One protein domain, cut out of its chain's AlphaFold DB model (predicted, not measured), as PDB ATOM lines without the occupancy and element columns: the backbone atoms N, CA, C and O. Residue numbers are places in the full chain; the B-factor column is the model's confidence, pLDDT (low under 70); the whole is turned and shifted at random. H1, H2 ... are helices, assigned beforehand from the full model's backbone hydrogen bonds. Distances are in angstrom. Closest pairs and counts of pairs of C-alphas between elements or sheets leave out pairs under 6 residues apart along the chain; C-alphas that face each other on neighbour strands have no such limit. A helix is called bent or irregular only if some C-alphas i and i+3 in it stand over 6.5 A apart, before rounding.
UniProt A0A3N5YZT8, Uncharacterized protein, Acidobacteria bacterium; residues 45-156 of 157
ATOM      1  N   HIS A  45      93.140 -65.716  12.053       47.38
ATOM      2  CA  HIS A  45      94.118 -66.703  12.531       47.38
ATOM      3  C   HIS A  45      95.562 -66.239  12.319       47.38
ATOM      4  O   HIS A  45      96.400 -66.436  13.193       47.38
ATOM      5  N   GLN A  46      95.831 -65.553  11.206       47.78
ATOM      6  CA  GLN A  46      97.172 -65.085  10.864       47.78
ATOM      7  C   GLN A  46      97.662 -63.981  11.809       47.78
ATOM      8  O   GLN A  46      98.821 -64.006  12.209       47.78
ATOM      9  N   ILE A  47      96.782 -63.056  12.219       47.75
ATOM     10  CA  ILE A  47      97.131 -61.977  13.160       47.75
ATOM     11  C   ILE A  47      97.435 -62.546  14.550       47.75
ATOM     12  O   ILE A  47      98.442 -62.188  15.158       47.75
ATOM     13  N   ARG A  48      96.609 -63.487  15.025       48.56
ATOM     14  CA  ARG A  48      96.806 -64.120  16.331       48.56
ATOM     15  C   ARG A  48      98.083 -64.963  16.342       48.56
ATOM     16  O   ARG A  48      98.849 -64.891  17.286       48.56
ATOM     17  N   GLU A  49      98.376 -65.710  15.283       51.66
ATOM     18  CA  GLU A  49      99.631 -66.468  15.186       51.66
ATOM     19  C   GLU A  49     100.870 -65.560  15.118       51.66
ATOM     20  O   GLU A  49     101.881 -65.882  15.738       51.66
ATOM     21  N   HIS A  50     100.789 -64.401  14.450       52.41
ATOM     22  CA  HIS A  50     101.884 -63.425  14.419       52.41
ATOM     23  C   HIS A  50     102.163 -62.793  15.790       52.41
ATOM     24  O   HIS A  50     103.326 -62.699  16.170       52.41
ATOM     25  N   GLU A  51     101.127 -62.408  16.547       51.75
ATOM     26  CA  GLU A  51     101.283 -61.896  17.921       51.75
ATOM     27  C   GLU A  51     101.907 -62.938  18.857       51.75
ATOM     28  O   GLU A  51     102.774 -62.607  19.662       51.75
ATOM     29  N   PHE A  52     101.533 -64.213  18.722       56.88
ATOM     30  CA  PHE A  52     102.139 -65.288  19.512       56.88
ATOM     31  C   PHE A  52     103.611 -65.536  19.138       56.88
ATOM     32  O   PHE A  52     104.427 -65.824  20.018       56.88
ATOM     33  N   TYR A  53     103.978 -65.390  17.858       57.38
ATOM     34  CA  TYR A  53     105.372 -65.463  17.403       57.38
ATOM     35  C   TYR A  53     106.241 -64.368  18.042       57.38
ATOM     36  O   TYR A  53     107.341 -64.647  18.523       57.38
ATOM     37  N   THR A  54     105.760 -63.125  18.091       59.97
ATOM     38  CA  THR A  54     106.492 -62.020  18.729       59.97
ATOM     39  C   THR A  54     106.465 -62.086  20.251       59.97
ATOM     40  O   THR A  54     107.454 -61.717  20.879       59.97
ATOM     41  N   GLU A  55     105.381 -62.565  20.861       62.62
ATOM     42  CA  GLU A  55     105.249 -62.588  22.319       62.62
ATOM     43  C   GLU A  55     106.047 -63.719  22.986       62.62
ATOM     44  O   GLU A  55     106.638 -63.503  24.047       62.62
ATOM     45  N   TYR A  56     106.087 -64.909  22.376       63.81
ATOM     46  CA  TYR A  56     106.706 -66.090  22.989       63.81
ATOM     47  C   TYR A  56     107.977 -66.546  22.288       63.81
ATOM     48  O   TYR A  56     108.888 -66.990  22.970       63.81
ATOM     49  N   LEU A  57     108.085 -66.438  20.961       68.00
ATOM     50  CA  LEU A  57     109.241 -66.993  20.251       68.00
ATOM     51  C   LEU A  57     110.469 -66.084  20.312       68.00
ATOM     52  O   LEU A  57     111.576 -66.550  20.558       68.00
ATOM     53  N   MET A  58     110.265 -64.782  20.103       70.62
ATOM     54  CA  MET A  58     111.351 -63.798  20.093       70.62
ATOM     55  C   MET A  58     112.162 -63.763  21.397       70.62
ATOM     56  O   MET A  58     113.389 -63.750  21.310       70.62
ATOM     57  N   PRO A  59     111.546 -63.793  22.597       73.12
ATOM     58  CA  PRO A  59     112.310 -63.830  23.844       73.12
ATOM     59  C   PRO A  59     113.132 -65.118  24.003       73.12
ATOM     60  O   PRO A  59     114.226 -65.094  24.559       73.12
ATOM     61  N   LEU A  60     112.656 -66.242  23.458       79.00
ATOM     62  CA  LEU A  60     113.350 -67.528  23.566       79.00
ATOM     63  C   LEU A  60     114.636 -67.588  22.738       79.00
ATOM     64  O   LEU A  60     115.508 -68.390  23.061       79.00
ATOM     65  N   LEU A  61     114.809 -66.716  21.737       77.75
ATOM     66  CA  LEU A  61     116.049 -66.629  20.952       77.75
ATOM     67  C   LEU A  61     117.281 -66.314  21.814       77.75
ATOM     68  O   LEU A  61     118.397 -66.645  21.427       77.75
ATOM     69  N   VAL A  62     117.102 -65.747  23.011       81.25
ATOM     70  CA  VAL A  62     118.197 -65.558  23.978       81.25
ATOM     71  C   VAL A  62     118.878 -66.890  24.322       81.25
ATOM     72  O   VAL A  62     120.090 -66.928  24.531       81.25
ATOM     73  N   PHE A  63     118.129 -67.996  24.311       78.88
ATOM     74  CA  PHE A  63     118.650 -69.332  24.588       78.88
ATOM     75  C   PHE A  63     119.346 -69.989  23.395       78.88
ATOM     76  O   PHE A  63     119.953 -71.037  23.579       78.88
ATOM     77  N   GLU A  64     119.322 -69.398  22.196       80.00
ATOM     78  CA  GLU A  64     119.965 -69.974  21.004       80.00
ATOM     79  C   GLU A  64     121.469 -70.204  21.207       80.00
ATOM     80  O   GLU A  64     122.039 -71.148  20.666       80.00
ATOM     81  N   ARG A  65     122.117 -69.376  22.033       79.75
ATOM     82  CA  ARG A  65     123.546 -69.510  22.333       79.75
ATOM     83  C   ARG A  65     123.873 -70.767  23.142       79.75
ATOM     84  O   ARG A  65     124.912 -71.379  22.901       79.75
ATOM     85  N   ASP A  66     123.021 -71.105  24.105       78.81
ATOM     86  CA  ASP A  66     123.276 -72.173  25.078       78.81
ATOM     87  C   ASP A  66     122.535 -73.473  24.723       78.81
ATOM     88  O   ASP A  66     123.014 -74.560  25.040       78.81
ATOM     89  N   TYR A  67     121.405 -73.360  24.017       85.00
ATOM     90  CA  TYR A  67     120.527 -74.455  23.597       85.00
ATOM     91  C   TYR A  67     120.062 -74.275  22.133       85.00
ATOM     92  O   TYR A  67     118.863 -74.108  21.867       85.00
ATOM     93  N   PRO A  68     120.979 -74.277  21.147       85.56
ATOM     94  CA  PRO A  68     120.624 -74.059  19.744       85.56
ATOM     95  C   PRO A  68     119.691 -75.147  19.200       85.56
ATOM     96  O   PRO A  68     118.821 -74.859  18.373       85.56
ATOM     97  N   SER A  69     119.810 -76.390  19.679       86.75
ATOM     98  CA  SER A  69     118.952 -77.487  19.220       86.75
ATOM     99  C   SER A  69     117.509 -77.330  19.695       86.75
ATOM    100  O   SER A  69     116.587 -77.676  18.956       86.75
ATOM    101  N   PHE A  70     117.288 -76.742  20.876       88.06
ATOM    102  CA  PHE A  70     115.944 -76.408  21.357       88.06
ATOM    103  C   PHE A  70     115.251 -75.413  20.424       88.06
ATOM    104  O   PHE A  70     114.121 -75.650  19.995       88.06
ATOM    105  N   ILE A  71     115.945 -74.331  20.057       86.44
ATOM    106  CA  ILE A  71     115.413 -73.321  19.136       86.44
ATOM    107  C   ILE A  71     115.179 -73.922  17.753       86.44
ATOM    108  O   ILE A  71     114.123 -73.698  17.173       86.44
ATOM    109  N   ALA A  72     116.088 -74.764  17.259       85.94
ATOM    110  CA  ALA A  72     115.898 -75.460  15.992       85.94
ATOM    111  C   ALA A  72     114.663 -76.378  15.998       85.94
ATOM    112  O   ALA A  72     113.902 -76.369  15.031       85.94
ATOM    113  N   ILE A  73     114.434 -77.142  17.076       87.06
ATOM    114  CA  ILE A  73     113.233 -77.981  17.240       87.06
ATOM    115  C   ILE A  73     111.986 -77.105  17.264       87.06
ATOM    116  O   ILE A  73     111.041 -77.370  16.522       87.06
ATOM    117  N   LEU A  74     111.996 -76.052  18.080       86.38
ATOM    118  CA  LEU A  74     110.887 -75.121  18.200       86.38
ATOM    119  C   LEU A  74     110.565 -74.537  16.817       86.38
ATOM    120  O   LEU A  74     109.481 -74.788  16.299       86.38
ATOM    121  N   SER A  75     111.525 -73.875  16.161       83.44
ATOM    122  CA  SER A  75     111.402 -73.308  14.809       83.44
ATOM    123  C   SER A  75     110.887 -74.314  13.781       83.44
ATOM    124  O   SER A  75     110.031 -73.976  12.963       83.44
ATOM    125  N   LEU A  76     111.376 -75.556  13.824       83.81
ATOM    126  CA  LEU A  76     110.935 -76.616  12.924       83.81
ATOM    127  C   LEU A  76     109.452 -76.938  13.136       83.81
ATOM    128  O   LEU A  76     108.688 -76.939  12.170       83.81
ATOM    129  N   VAL A  77     109.031 -77.151  14.383       84.06
ATOM    130  CA  VAL A  77     107.652 -77.521  14.721       84.06
ATOM    131  C   VAL A  77     106.686 -76.380  14.407       84.06
ATOM    132  O   VAL A  77     105.707 -76.604  13.692       84.06
ATOM    133  N   ILE A  78     106.979 -75.143  14.834       80.81
ATOM    134  CA  ILE A  78     106.056 -74.018  14.596       80.81
ATOM    135  C   ILE A  78     106.025 -73.542  13.136       80.81
ATOM    136  O   ILE A  78     105.138 -72.773  12.763       80.81
ATOM    137  N   SER A  79     106.952 -73.998  12.285       80.19
ATOM    138  CA  SER A  79     106.888 -73.740  10.838       80.19
ATOM    139  C   SER A  79     105.774 -74.524  10.134       80.19
ATOM    140  O   SER A  79     105.359 -74.157   9.035       80.19
ATOM    141  N   ARG A  80     105.305 -75.622  10.744       77.94
ATOM    142  CA  ARG A  80     104.303 -76.529  10.161       77.94
ATOM    143  C   ARG A  80     103.051 -76.677  11.005       77.94
ATOM    144  O   ARG A  80     101.989 -76.930  10.445       77.94
ATOM    145  N   PHE A  81     103.162 -76.500  12.315       81.94
ATOM    146  CA  PHE A  81     102.058 -76.671  13.245       81.94
ATOM    147  C   PHE A  81     101.805 -75.374  14.010       81.94
ATOM    148  O   PHE A  81     102.748 -74.775  14.529       81.94
ATOM    149  N   PRO A  82     100.545 -74.930  14.125       76.81
ATOM    150  CA  PRO A  82     100.237 -73.728  14.880       76.81
ATOM    151  C   PRO A  82     100.508 -73.968  16.367       76.81
ATOM    152  O   PRO A  82     100.061 -74.964  16.939       76.81
ATOM    153  N   ILE A  83     101.201 -73.030  17.022       76.75
ATOM    154  CA  ILE A  83     101.572 -73.172  18.442       76.75
ATOM    155  C   ILE A  83     100.351 -73.294  19.360       76.75
ATOM    156  O   ILE A  83     100.419 -73.931  20.410       76.75
ATOM    157  N   SER A  84      99.218 -72.732  18.922       77.12
ATOM    158  CA  SER A  84      97.931 -72.775  19.614       77.12
ATOM    159  C   SER A  84      97.496 -74.205  19.952       77.12
ATOM    160  O   SER A  84      96.925 -74.428  21.020       77.12
ATOM    161  N   ARG A  85      97.846 -75.174  19.092       80.31
ATOM    162  CA  ARG A  85      97.622 -76.610  19.298       80.31
ATOM    163  C   ARG A  85      98.304 -77.113  20.567       80.31
ATOM    164  O   ARG A  85      97.678 -77.797  21.366       80.31
ATOM    165  N   PHE A  86      99.562 -76.738  20.774       81.19
ATOM    166  CA  PHE A  86     100.342 -77.197  21.919       81.19
ATOM    167  C   PHE A  86     100.013 -76.402  23.184       81.19
ATOM    168  O   PHE A  86      99.922 -76.980  24.259       81.19
ATOM    169  N   THR A  87      99.727 -75.101  23.066       77.38
ATOM    170  CA  THR A  87      99.319 -74.265  24.215       77.38
ATOM    171  C   THR A  87      97.922 -74.577  24.754       77.38
ATOM    172  O   THR A  87      97.538 -74.037  25.791       77.38
ATOM    173  N   ALA A  88      97.149 -75.429  24.069       80.19
ATOM    174  CA  ALA A  88      95.924 -75.998  24.626       80.19
ATOM    175  C   ALA A  88      96.225 -76.876  25.855       80.19
ATOM    176  O   ALA A  88      95.395 -76.981  26.757       80.19
ATOM    177  N   HIS A  89      97.429 -77.454  25.912       83.75
ATOM    178  CA  HIS A  89      97.942 -78.134  27.088       83.75
ATOM    179  C   HIS A  89      98.515 -77.111  28.069       83.75
ATOM    180  O   HIS A  89      99.428 -76.344  27.748       83.75
ATOM    181  N   GLU A  90      97.982 -77.118  29.290       82.94
ATOM    182  CA  GLU A  90      98.379 -76.178  30.337       82.94
ATOM    183  C   GLU A  90      99.875 -76.261  30.665       82.94
ATOM    184  O   GLU A  90     100.501 -75.226  30.879       82.94
ATOM    185  N   GLU A  91     100.449 -77.464  30.614       86.19
ATOM    186  CA  GLU A  91     101.873 -77.731  30.854       86.19
ATOM    187  C   GLU A  91     102.786 -77.009  29.858       86.19
ATOM    188  O   GLU A  91     103.784 -76.406  30.240       86.19
ATOM    189  N   VAL A  92     102.431 -77.014  28.571       85.81
ATOM    190  CA  VAL A  92     103.223 -76.336  27.534       85.81
ATOM    191  C   VAL A  92     103.085 -74.826  27.671       85.81
ATOM    192  O   VAL A  92     104.056 -74.086  27.530       85.81
ATOM    193  N   ARG A  93     101.876 -74.350  27.982       84.81
ATOM    194  CA  ARG A  93     101.617 -72.924  28.189       84.81
ATOM    195  C   ARG A  93     102.393 -72.377  29.390       84.81
ATOM    196  O   ARG A  93     102.986 -71.306  29.278       84.81
ATOM    197  N   SER A  94     102.399 -73.087  30.518       85.44
ATOM    198  CA  SER A  94     103.150 -72.680  31.710       85.44
ATOM    199  C   SER A  94     104.658 -72.756  31.477       85.44
ATOM    200  O   SER A  94     105.372 -71.831  31.859       85.44
ATOM    201  N   ALA A  95     105.130 -73.783  30.767       87.50
ATOM    202  CA  ALA A  95     106.531 -73.917  30.389       87.50
ATOM    203  C   ALA A  95     107.011 -72.753  29.506       87.50
ATOM    204  O   ALA A  95     108.041 -72.146  29.786       87.50
ATOM    205  N   LEU A  96     106.246 -72.381  28.475       86.19
ATOM    206  CA  LEU A  96     106.582 -71.242  27.613       86.19
ATOM    207  C   LEU A  96     106.552 -69.906  28.369       86.19
ATOM    208  O   LEU A  96     107.409 -69.057  28.131       86.19
ATOM    209  N   ALA A  97     105.605 -69.720  29.294       84.81
ATOM    210  CA  ALA A  97     105.560 -68.530  30.143       84.81
ATOM    211  C   ALA A  97     106.788 -68.439  31.066       84.81
ATOM    212  O   ALA A  97     107.400 -67.377  31.161       84.81
ATOM    213  N   PHE A  98     107.194 -69.559  31.673       86.19
ATOM    214  CA  PHE A  98     108.395 -69.630  32.504       86.19
ATOM    215  C   PHE A  98     109.661 -69.336  31.698       86.19
ATOM    216  O   PHE A  98     110.478 -68.518  32.107       86.19
ATOM    217  N   LEU A  99     109.821 -69.955  30.524       86.44
ATOM    218  CA  LEU A  99     110.988 -69.716  29.675       86.44
ATOM    219  C   LEU A  99     111.051 -68.262  29.190       86.44
ATOM    220  O   LEU A  99     112.132 -67.679  29.135       86.44
ATOM    221  N   ARG A 100     109.900 -67.647  28.894       85.38
ATOM    222  CA  ARG A 100     109.821 -66.214  28.593       85.38
ATOM    223  C   ARG A 100     110.306 -65.383  29.776       85.38
ATOM    224  O   ARG A 100     111.135 -64.502  29.585       85.38
ATOM    225  N   GLU A 101     109.830 -65.648  30.986       85.06
ATOM    226  CA  GLU A 101     110.266 -64.903  32.169       85.06
ATOM    227  C   GLU A 101     111.768 -65.082  32.435       85.06
ATOM    228  O   GLU A 101     112.488 -64.098  32.624       85.06
ATOM    229  N   ALA A 102     112.266 -66.317  32.322       85.25
ATOM    230  CA  ALA A 102     113.684 -66.637  32.445       85.25
ATOM    231  C   ALA A 102     114.546 -65.948  31.373       85.25
ATOM    232  O   ALA A 102     115.697 -65.611  31.642       85.25
ATOM    233  N   SER A 103     114.009 -65.690  30.175       83.25
ATOM    234  CA  SER A 103     114.740 -64.967  29.125       83.25
ATOM    235  C   SER A 103     114.986 -63.490  29.463       83.25
ATOM    236  O   SER A 103     115.974 -62.915  29.010       83.25
ATOM    237  N   PHE A 104     114.119 -62.880  30.283       82.81
ATOM    238  CA  PHE A 104     114.251 -61.483  30.708       82.81
ATOM    239  C   PHE A 104     115.001 -61.336  32.031       82.81
ATOM    240  O   PHE A 104     115.845 -60.451  32.164       82.81
ATOM    241  N   ASN A 105     114.694 -62.190  33.007       82.25
ATOM    242  CA  ASN A 105     115.213 -62.067  34.371       82.25
ATOM    243  C   ASN A 105     116.463 -62.926  34.619       82.25
ATOM    244  O   ASN A 105     117.087 -62.815  35.674       82.25
ATOM    245  N   GLY A 106     116.833 -63.771  33.653       75.44
ATOM    246  CA  GLY A 106     117.730 -64.892  33.896       75.44
ATOM    247  C   GLY A 106     117.029 -65.987  34.705       75.44
ATOM    248  O   GLY A 106     115.985 -65.778  35.320       75.44
ATOM    249  N   GLY A 107     117.601 -67.186  34.705       79.31
ATOM    250  CA  GLY A 107     117.084 -68.314  35.473       79.31
ATOM    251  C   GLY A 107     118.168 -69.351  35.716       79.31
ATOM    252  O   GLY A 107     119.243 -69.291  35.110       79.31
ATOM    253  N   GLU A 108     117.903 -70.304  36.607       82.75
ATOM    254  CA  GLU A 108     118.845 -71.391  36.843       82.75
ATOM    255  C   GLU A 108     118.909 -72.304  35.602       82.75
ATOM    256  O   GLU A 108     117.869 -72.781  35.135       82.75
ATOM    257  N   PRO A 109     120.105 -72.618  35.063       82.38
ATOM    258  CA  PRO A 109     120.233 -73.437  33.854       82.38
ATOM    259  C   PRO A 109     119.562 -74.816  33.954       82.38
ATOM    260  O   PRO A 109     119.059 -75.342  32.958       82.38
ATOM    261  N   LYS A 110     119.522 -75.405  35.157       82.69
ATOM    262  CA  LYS A 110     118.855 -76.691  35.417       82.69
ATOM    263  C   LYS A 110     117.335 -76.593  35.337       82.69
ATOM    264  O   LYS A 110     116.696 -77.482  34.780       82.69
ATOM    265  N   GLU A 111     116.756 -75.518  35.858       85.50
ATOM    266  CA  GLU A 111     115.316 -75.282  35.761       85.50
ATOM    267  C   GLU A 111     114.919 -74.975  34.316       85.50
ATOM    268  O   GLU A 111     113.979 -75.571  33.798       85.50
ATOM    269  N   ILE A 112     115.699 -74.136  33.626       87.25
ATOM    270  CA  ILE A 112     115.480 -73.796  32.213       87.25
ATOM    271  C   ILE A 112     115.495 -75.056  31.340       87.25
ATOM    272  O   ILE A 112     114.550 -75.293  30.591       87.25
ATOM    273  N   SER A 113     116.526 -75.898  31.461       86.81
ATOM    274  CA  SER A 113     116.625 -77.139  30.678       86.81
ATOM    275  C   SER A 113     115.511 -78.138  31.003       86.81
ATOM    276  O   SER A 113     114.958 -78.750  30.091       86.81
ATOM    277  N   SER A 114     115.114 -78.261  32.275       87.12
ATOM    278  CA  SER A 114     113.963 -79.080  32.681       87.12
ATOM    279  C   SER A 114     112.668 -78.616  32.006       87.12
ATOM    280  O   SER A 114     111.930 -79.418  31.432       87.12
ATOM    281  N   VAL A 115     112.419 -77.306  31.996       89.12
ATOM    282  CA  VAL A 115     111.223 -76.728  31.373       89.12
ATOM    283  C   VAL A 115     111.272 -76.834  29.842       89.12
ATOM    284  O   VAL A 115     110.254 -77.133  29.217       89.12
ATOM    285  N   MET A 116     112.446 -76.692  29.221       88.38
ATOM    286  CA  MET A 116     112.632 -76.967  27.789       88.38
ATOM    287  C   MET A 116     112.288 -78.421  27.442       88.38
ATOM    288  O   MET A 116     111.613 -78.664  26.442       88.38
ATOM    289  N   CYS A 117     112.680 -79.383  28.282       87.88
ATOM    290  CA  CYS A 117     112.329 -80.791  28.093       87.88
ATOM    291  C   CYS A 117     110.814 -81.024  28.108       87.88
ATOM    292  O   CYS A 117     110.337 -81.841  27.326       87.88
ATOM    293  N   VAL A 118     110.043 -80.300  28.931       88.88
ATOM    294  CA  VAL A 118     108.569 -80.392  28.931       88.88
ATOM    295  C   VAL A 118     108.001 -79.999  27.565       88.88
ATOM    296  O   VAL A 118     107.184 -80.726  27.001       88.88
ATOM    297  N   VAL A 119     108.482 -78.890  26.996       88.81
ATOM    298  CA  VAL A 119     108.046 -78.408  25.675       88.81
ATOM    299  C   VAL A 119     108.431 -79.397  24.573       88.81
ATOM    300  O   VAL A 119     107.592 -79.776  23.758       88.81
ATOM    301  N   VAL A 120     109.682 -79.865  24.564       89.06
ATOM    302  CA  VAL A 120     110.167 -80.827  23.562       89.06
ATOM    303  C   VAL A 120     109.423 -82.160  23.667       89.06
ATOM    304  O   VAL A 120     109.039 -82.727  22.647       89.06
ATOM    305  N   ASN A 121     109.154 -82.641  24.880       88.38
ATOM    306  CA  ASN A 121     108.401 -83.871  25.101       88.38
ATOM    307  C   ASN A 121     106.964 -83.754  24.572       88.38
ATOM    308  O   ASN A 121     106.454 -84.693  23.967       88.38
ATOM    309  N   ALA A 122     106.321 -82.594  24.729       87.56
ATOM    310  CA  ALA A 122     105.006 -82.357  24.141       87.56
ATOM    311  C   ALA A 122     105.027 -82.419  22.604       87.56
ATOM    312  O   ALA A 122     104.082 -82.921  22.004       87.56
ATOM    313  N   PHE A 123     106.108 -81.963  21.962       87.00
ATOM    314  CA  PHE A 123     106.257 -82.062  20.507       87.00
ATOM    315  C   PHE A 123     106.539 -83.488  20.033       87.00
ATOM    316  O   PHE A 123     105.971 -83.915  19.038       87.00
ATOM    317  N   VAL A 124     107.400 -84.230  20.732       86.31
ATOM    318  CA  VAL A 124     107.761 -85.606  20.348       86.31
ATOM    319  C   VAL A 124     106.593 -86.572  20.539       86.31
ATOM    320  O   VAL A 124     106.442 -87.495  19.748       86.31
ATOM    321  N   ASN A 125     105.756 -86.356  21.555       86.81
ATOM    322  CA  ASN A 125     104.582 -87.196  21.804       86.81
ATOM    323  C   ASN A 125     103.390 -86.868  20.890       86.81
ATOM    324  O   ASN A 125     102.374 -87.563  20.952       86.81
ATOM    325  N   ASP A 126     103.475 -85.816  20.069       85.94
ATOM    326  CA  ASP A 126     102.432 -85.506  19.098       85.94
ATOM    327  C   ASP A 126     102.609 -86.386  17.840       85.94
ATOM    328  O   ASP A 126     103.635 -86.291  17.157       85.94
ATOM    329  N   PRO A 127     101.619 -87.235  17.499       85.19
ATOM    330  CA  PRO A 127     101.749 -88.203  16.412       85.19
ATOM    331  C   PRO A 127     101.886 -87.545  15.033       85.19
ATOM    332  O   PRO A 127     102.507 -88.122  14.139       85.19
ATOM    333  N   ASP A 128     101.342 -86.337  14.847       85.69
ATOM    334  CA  ASP A 128     101.449 -85.622  13.575       85.69
ATOM    335  C   ASP A 128     102.844 -85.004  13.420       85.69
ATOM    336  O   ASP A 128     103.419 -85.021  12.331       85.69
ATOM    337  N   VAL A 129     103.414 -84.500  14.519       85.00
ATOM    338  CA  VAL A 129     104.780 -83.959  14.551       85.00
ATOM    339  C   VAL A 129     105.804 -85.070  14.330       85.00
ATOM    340  O   VAL A 129     106.731 -84.899  13.531       85.00
ATOM    341  N   GLU A 130     105.630 -86.217  14.995       85.25
ATOM    342  CA  GLU A 130     106.495 -87.383  14.816       85.25
ATOM    343  C   GLU A 130     106.472 -87.862  13.360       85.25
ATOM    344  O   GLU A 130     107.527 -88.118  12.772       85.25
ATOM    345  N   TYR A 131     105.284 -87.941  12.754       86.19
ATOM    346  CA  TYR A 131     105.132 -88.375  11.370       86.19
ATOM    347  C   TYR A 131     105.788 -87.404  10.378       86.19
ATOM    348  O   TYR A 131     106.562 -87.833   9.518       86.19
ATOM    349  N   GLU A 132     105.529 -86.102  10.518       84.56
ATOM    350  CA  GLU A 132     106.031 -85.070   9.601       84.56
ATOM    351  C   GLU A 132     107.561 -84.922   9.680       84.56
ATOM    352  O   GLU A 132     108.239 -84.764   8.661       84.56
ATOM    353  N   PHE A 133     108.138 -85.009  10.886       85.62
ATOM    354  CA  PHE A 133     109.563 -84.744  11.118       85.62
ATOM    355  C   PHE A 133     110.401 -85.975  11.457       85.62
ATOM    356  O   PHE A 133     111.553 -85.829  11.869       85.62
ATOM    357  N   ARG A 134     109.891 -87.182  11.201       81.88
ATOM    358  CA  ARG A 134     110.521 -88.469  11.541       81.88
ATOM    359  C   ARG A 134     112.008 -88.598  11.194       81.88
ATOM    360  O   ARG A 134     112.746 -89.291  11.884       81.88
ATOM    361  N   LEU A 135     112.453 -87.959  10.112       83.25
ATOM    362  CA  LEU A 135     113.844 -88.022   9.648       83.25
ATOM    363  C   LEU A 135     114.771 -86.993  10.315       83.25
ATOM    364  O   LEU A 135     115.968 -87.236  10.396       83.25
ATOM    365  N   LYS A 136     114.245 -85.845  10.758       80.50
ATOM    366  CA  LYS A 136     115.043 -84.714  11.276       80.50
ATOM    367  C   LYS A 136     114.953 -84.571  12.793       80.50
ATOM    368  O   LYS A 136     115.931 -84.195  13.433       80.50
ATOM    369  N   LEU A 137     113.787 -84.876  13.360       83.62
ATOM    370  CA  LEU A 137     113.504 -84.725  14.783       83.62
ATOM    371  C   LEU A 137     114.434 -85.574  15.666       83.62
ATOM    372  O   LEU A 137     114.949 -85.017  16.629       83.62
ATOM    373  N   PRO A 138     114.746 -86.850  15.344       85.56
ATOM    374  CA  PRO A 138     115.624 -87.655  16.196       85.56
ATOM    375  C   PRO A 138     117.052 -87.106  16.292       85.56
ATOM    376  O   PRO A 138     117.662 -87.144  17.355       85.56
ATOM    377  N   GLU A 139     117.589 -86.566  15.194       87.62
ATOM    378  CA  GLU A 139     118.937 -85.990  15.187       87.62
ATOM    379  C   GLU A 139     119.004 -84.722  16.047       87.62
ATOM    380  O   GLU A 139     119.930 -84.557  16.842       87.62
ATOM    381  N   LEU A 140     118.004 -83.844  15.919       86.62
ATOM    382  CA  LEU A 140     117.903 -82.627  16.724       86.62
ATOM    383  C   LEU A 140     117.644 -82.936  18.203       86.62
ATOM    384  O   LEU A 140     118.206 -82.271  19.068       86.62
ATOM    385  N   LEU A 141     116.840 -83.961  18.493       87.88
ATOM    386  CA  LEU A 141     116.567 -84.402  19.857       87.88
ATOM    387  C   LEU A 141     117.842 -84.893  20.546       87.88
ATOM    388  O   LEU A 141     118.115 -84.494  21.672       87.88
ATOM    389  N   ASN A 142     118.646 -85.710  19.863       88.06
ATOM    390  CA  ASN A 142     119.908 -86.198  20.417       88.06
ATOM    391  C   ASN A 142     120.864 -85.039  20.728       88.06
ATOM    392  O   ASN A 142     121.406 -84.978  21.826       88.06
ATOM    393  N   LYS A 143     120.995 -84.073  19.809       88.38
ATOM    394  CA  LYS A 143     121.813 -82.871  20.032       88.38
ATOM    395  C   LYS A 143     121.306 -82.035  21.212       88.38
ATOM    396  O   LYS A 143     122.106 -81.583  22.024       88.38
ATOM    397  N   PHE A 144     119.989 -81.886  21.354       89.12
ATOM    398  CA  PHE A 144     119.389 -81.205  22.502       89.12
ATOM    399  C   PHE A 144     119.683 -81.929  23.827       89.12
ATOM    400  O   PHE A 144     120.046 -81.291  24.813       89.12
ATOM    401  N   LEU A 145     119.579 -83.259  23.862       87.31
ATOM    402  CA  LEU A 145     119.903 -84.036  25.062       87.31
ATOM    403  C   LEU A 145     121.391 -83.921  25.431       87.31
ATOM    404  O   LEU A 145     121.721 -83.769  26.613       87.31
ATOM    405  N   ASP A 146     122.280 -83.914  24.437       87.25
ATOM    406  CA  ASP A 146     123.711 -83.671  24.636       87.25
ATOM    407  C   ASP A 146     123.960 -82.265  25.218       87.25
ATOM    408  O   ASP A 146     124.695 -82.124  26.201       87.25
ATOM    409  N   GLU A 147     123.294 -81.230  24.696       84.50
ATOM    410  CA  GLU A 147     123.365 -79.850  25.204       84.50
ATOM    411  C   GLU A 147     122.933 -79.754  26.676       84.50
ATOM    412  O   GLU A 147     123.668 -79.208  27.507       84.50
ATOM    413  N   VAL A 148     121.790 -80.350  27.029       85.00
ATOM    414  CA  VAL A 148     121.272 -80.384  28.408       85.00
ATOM    415  C   VAL A 148     122.244 -81.102  29.349       85.00
ATOM    416  O   VAL A 148     122.545 -80.604  30.440       85.00
ATOM    417  N   SER A 149     122.792 -82.244  28.923       81.38
ATOM    418  CA  SER A 149     123.747 -83.008  29.734       81.38
ATOM    419  C   SER A 149     125.058 -82.246  29.972       81.38
ATOM    420  O   SER A 149     125.579 -82.225  31.092       81.38
ATOM    421  N   SER A 150     125.555 -81.540  28.952       75.31
ATOM    422  CA  SER A 150     126.797 -80.768  29.020       75.31
ATOM    423  C   SER A 150     126.668 -79.512  29.891       75.31
ATOM    424  O   SER A 150     127.592 -79.171  30.636       75.31
ATOM    425  N   THR A 151     125.501 -78.861  29.869       64.88
ATOM    426  CA  THR A 151     125.223 -77.671  30.681       64.88
ATOM    427  C   THR A 151     125.068 -78.025  32.159       64.88
ATOM    428  O   THR A 151     125.591 -77.311  33.016       64.88
ATOM    429  N   SER A 152     124.481 -79.184  32.474       57.91
ATOM    430  CA  SER A 152     124.454 -79.719  33.844       57.91
ATOM    431  C   SER A 152     125.866 -79.923  34.421       57.91
ATOM    432  O   SER A 152     126.107 -79.645  35.597       57.91
ATOM    433  N   SER A 153     126.829 -80.325  33.581       56.22
ATOM    434  CA  SER A 153     128.224 -80.523  33.992       56.22
ATOM    435  C   SER A 153     129.011 -79.221  34.193       56.22
ATOM    436  O   SER A 153     129.975 -79.228  34.952       56.22
ATOM    437  N   ARG A 154     128.636 -78.114  33.536       53.91
ATOM    438  CA  ARG A 154     129.326 -76.813  33.669       53.91
ATOM    439  C   ARG A 154     128.977 -76.059  34.951       53.91
ATOM    440  O   ARG A 154     129.770 -75.241  35.389       53.91
ATOM    441  N   VAL A 155     127.815 -76.332  35.541       51.31
ATOM    442  CA  VAL A 155     127.360 -75.708  36.801       51.31
ATOM    443  C   VAL A 155     127.930 -76.430  38.036       51.31
ATOM    444  O   VAL A 155     127.858 -75.917  39.147       51.31
ATOM    445  N   ALA A 156     128.497 -77.629  37.863       42.69
ATOM    446  CA  ALA A 156     129.053 -78.448  38.943       42.69
ATOM    447  C   ALA A 156     130.561 -78.229  39.203       42.69
ATOM    448  O   ALA A 156     131.136 -78.944  40.026       42.69
TER     449      ALA A 156
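This is residues 45 to 156 of the 157 residues of an uncharacterized protein of Acidobacteria bacterium (UniProt A0A3N5YZT8). Two helical hairpins, H1 with H2 and H4 with H5, pack on each other, H1 against H4 and H2 against H5, and the long last helix H7 covers the side where H2 and H5 meet. The short helices H3 and H6 sit at one end, where H3 leads from the first hairpin to the second and H6 leads from H5 round to H7. You will find 112 residues printed, with seven named helices in the order H1 to H7 and no named strand; the class is all helix. The whole is compact, with a radius of gyration of the C-alphas of 13.6 A and spans of 44 by 33 by 22 A.

Find C-alpha 45 at (94.118, -66.703, 12.531); from there the longest helix, H1, residues 45 to 65, runs 31.1 A to C-alpha 65 at (123.546, -69.510, 22.333). It has a kink of 44 degrees near residue 59 and is only just irregular, with C-alphas 62 and 65 6.9 A apart. Read on to H2, residues 68 to 78, 15.5 A long, and H3, residues 83 to 87. H4, residues 90 to 105, is 22.3 A long, and H5, residues 109 to 124, is 22.0 A long. After H6, residues 127 to 133, look for H7, residues 137 to 154, which runs 25.9 A to C-alpha 154 at (129.326, -76.813, 33.669).

Start at H1: with residues 60 to 64 alone it touches H2, a hairpin at a shallow tilt of 10 degrees, opposite ways, closest at the C-alphas of Glu 64 and Ile 71, 6.0 A apart. With residues 56 to 63 alone H1 touches H4 at a steep tilt of 54 degrees, closest at the C-alphas of Pro 59 and Arg 100, 5.9 A. H1 and H3 only just touch, with 3 pairs of C-alphas within 8 A, the closest being Glu 49 and Ile 83, 7.7 A. Next look at H5, the hub, which touches H2, H4, H6 and H7. H4 and H5 form a hairpin at 36 degrees, only just steep, closest at the C-alphas of Ala 95 and Val 115, 5.6 A. H2, H5 and H7 are a bundle, three helices side by side: the closest C-alphas of H2 and H7 are Ser 69 and Phe 144, 5.0 A, and of H5 and H7 Ser 113 and Val 148, 6.1 A. H5 and H6 only just touch, only at the corner, closest at the C-alphas of Val 124 and Glu 130, 5.9 A. H1 is apart from H5, H6 and H7. Every O i to N i+4 pair is within hydrogen-bond range in H2 to H7, but 10 of 17 in H1.

The C-alphas farthest apart are those of His 45 and Ala 156, 45.3 A. The printed part has no cut, and each link between helices is tight. The mean pLDDT of the printed part is 79.0; it is under 70 at residues 45 to 57 and 151 to 156.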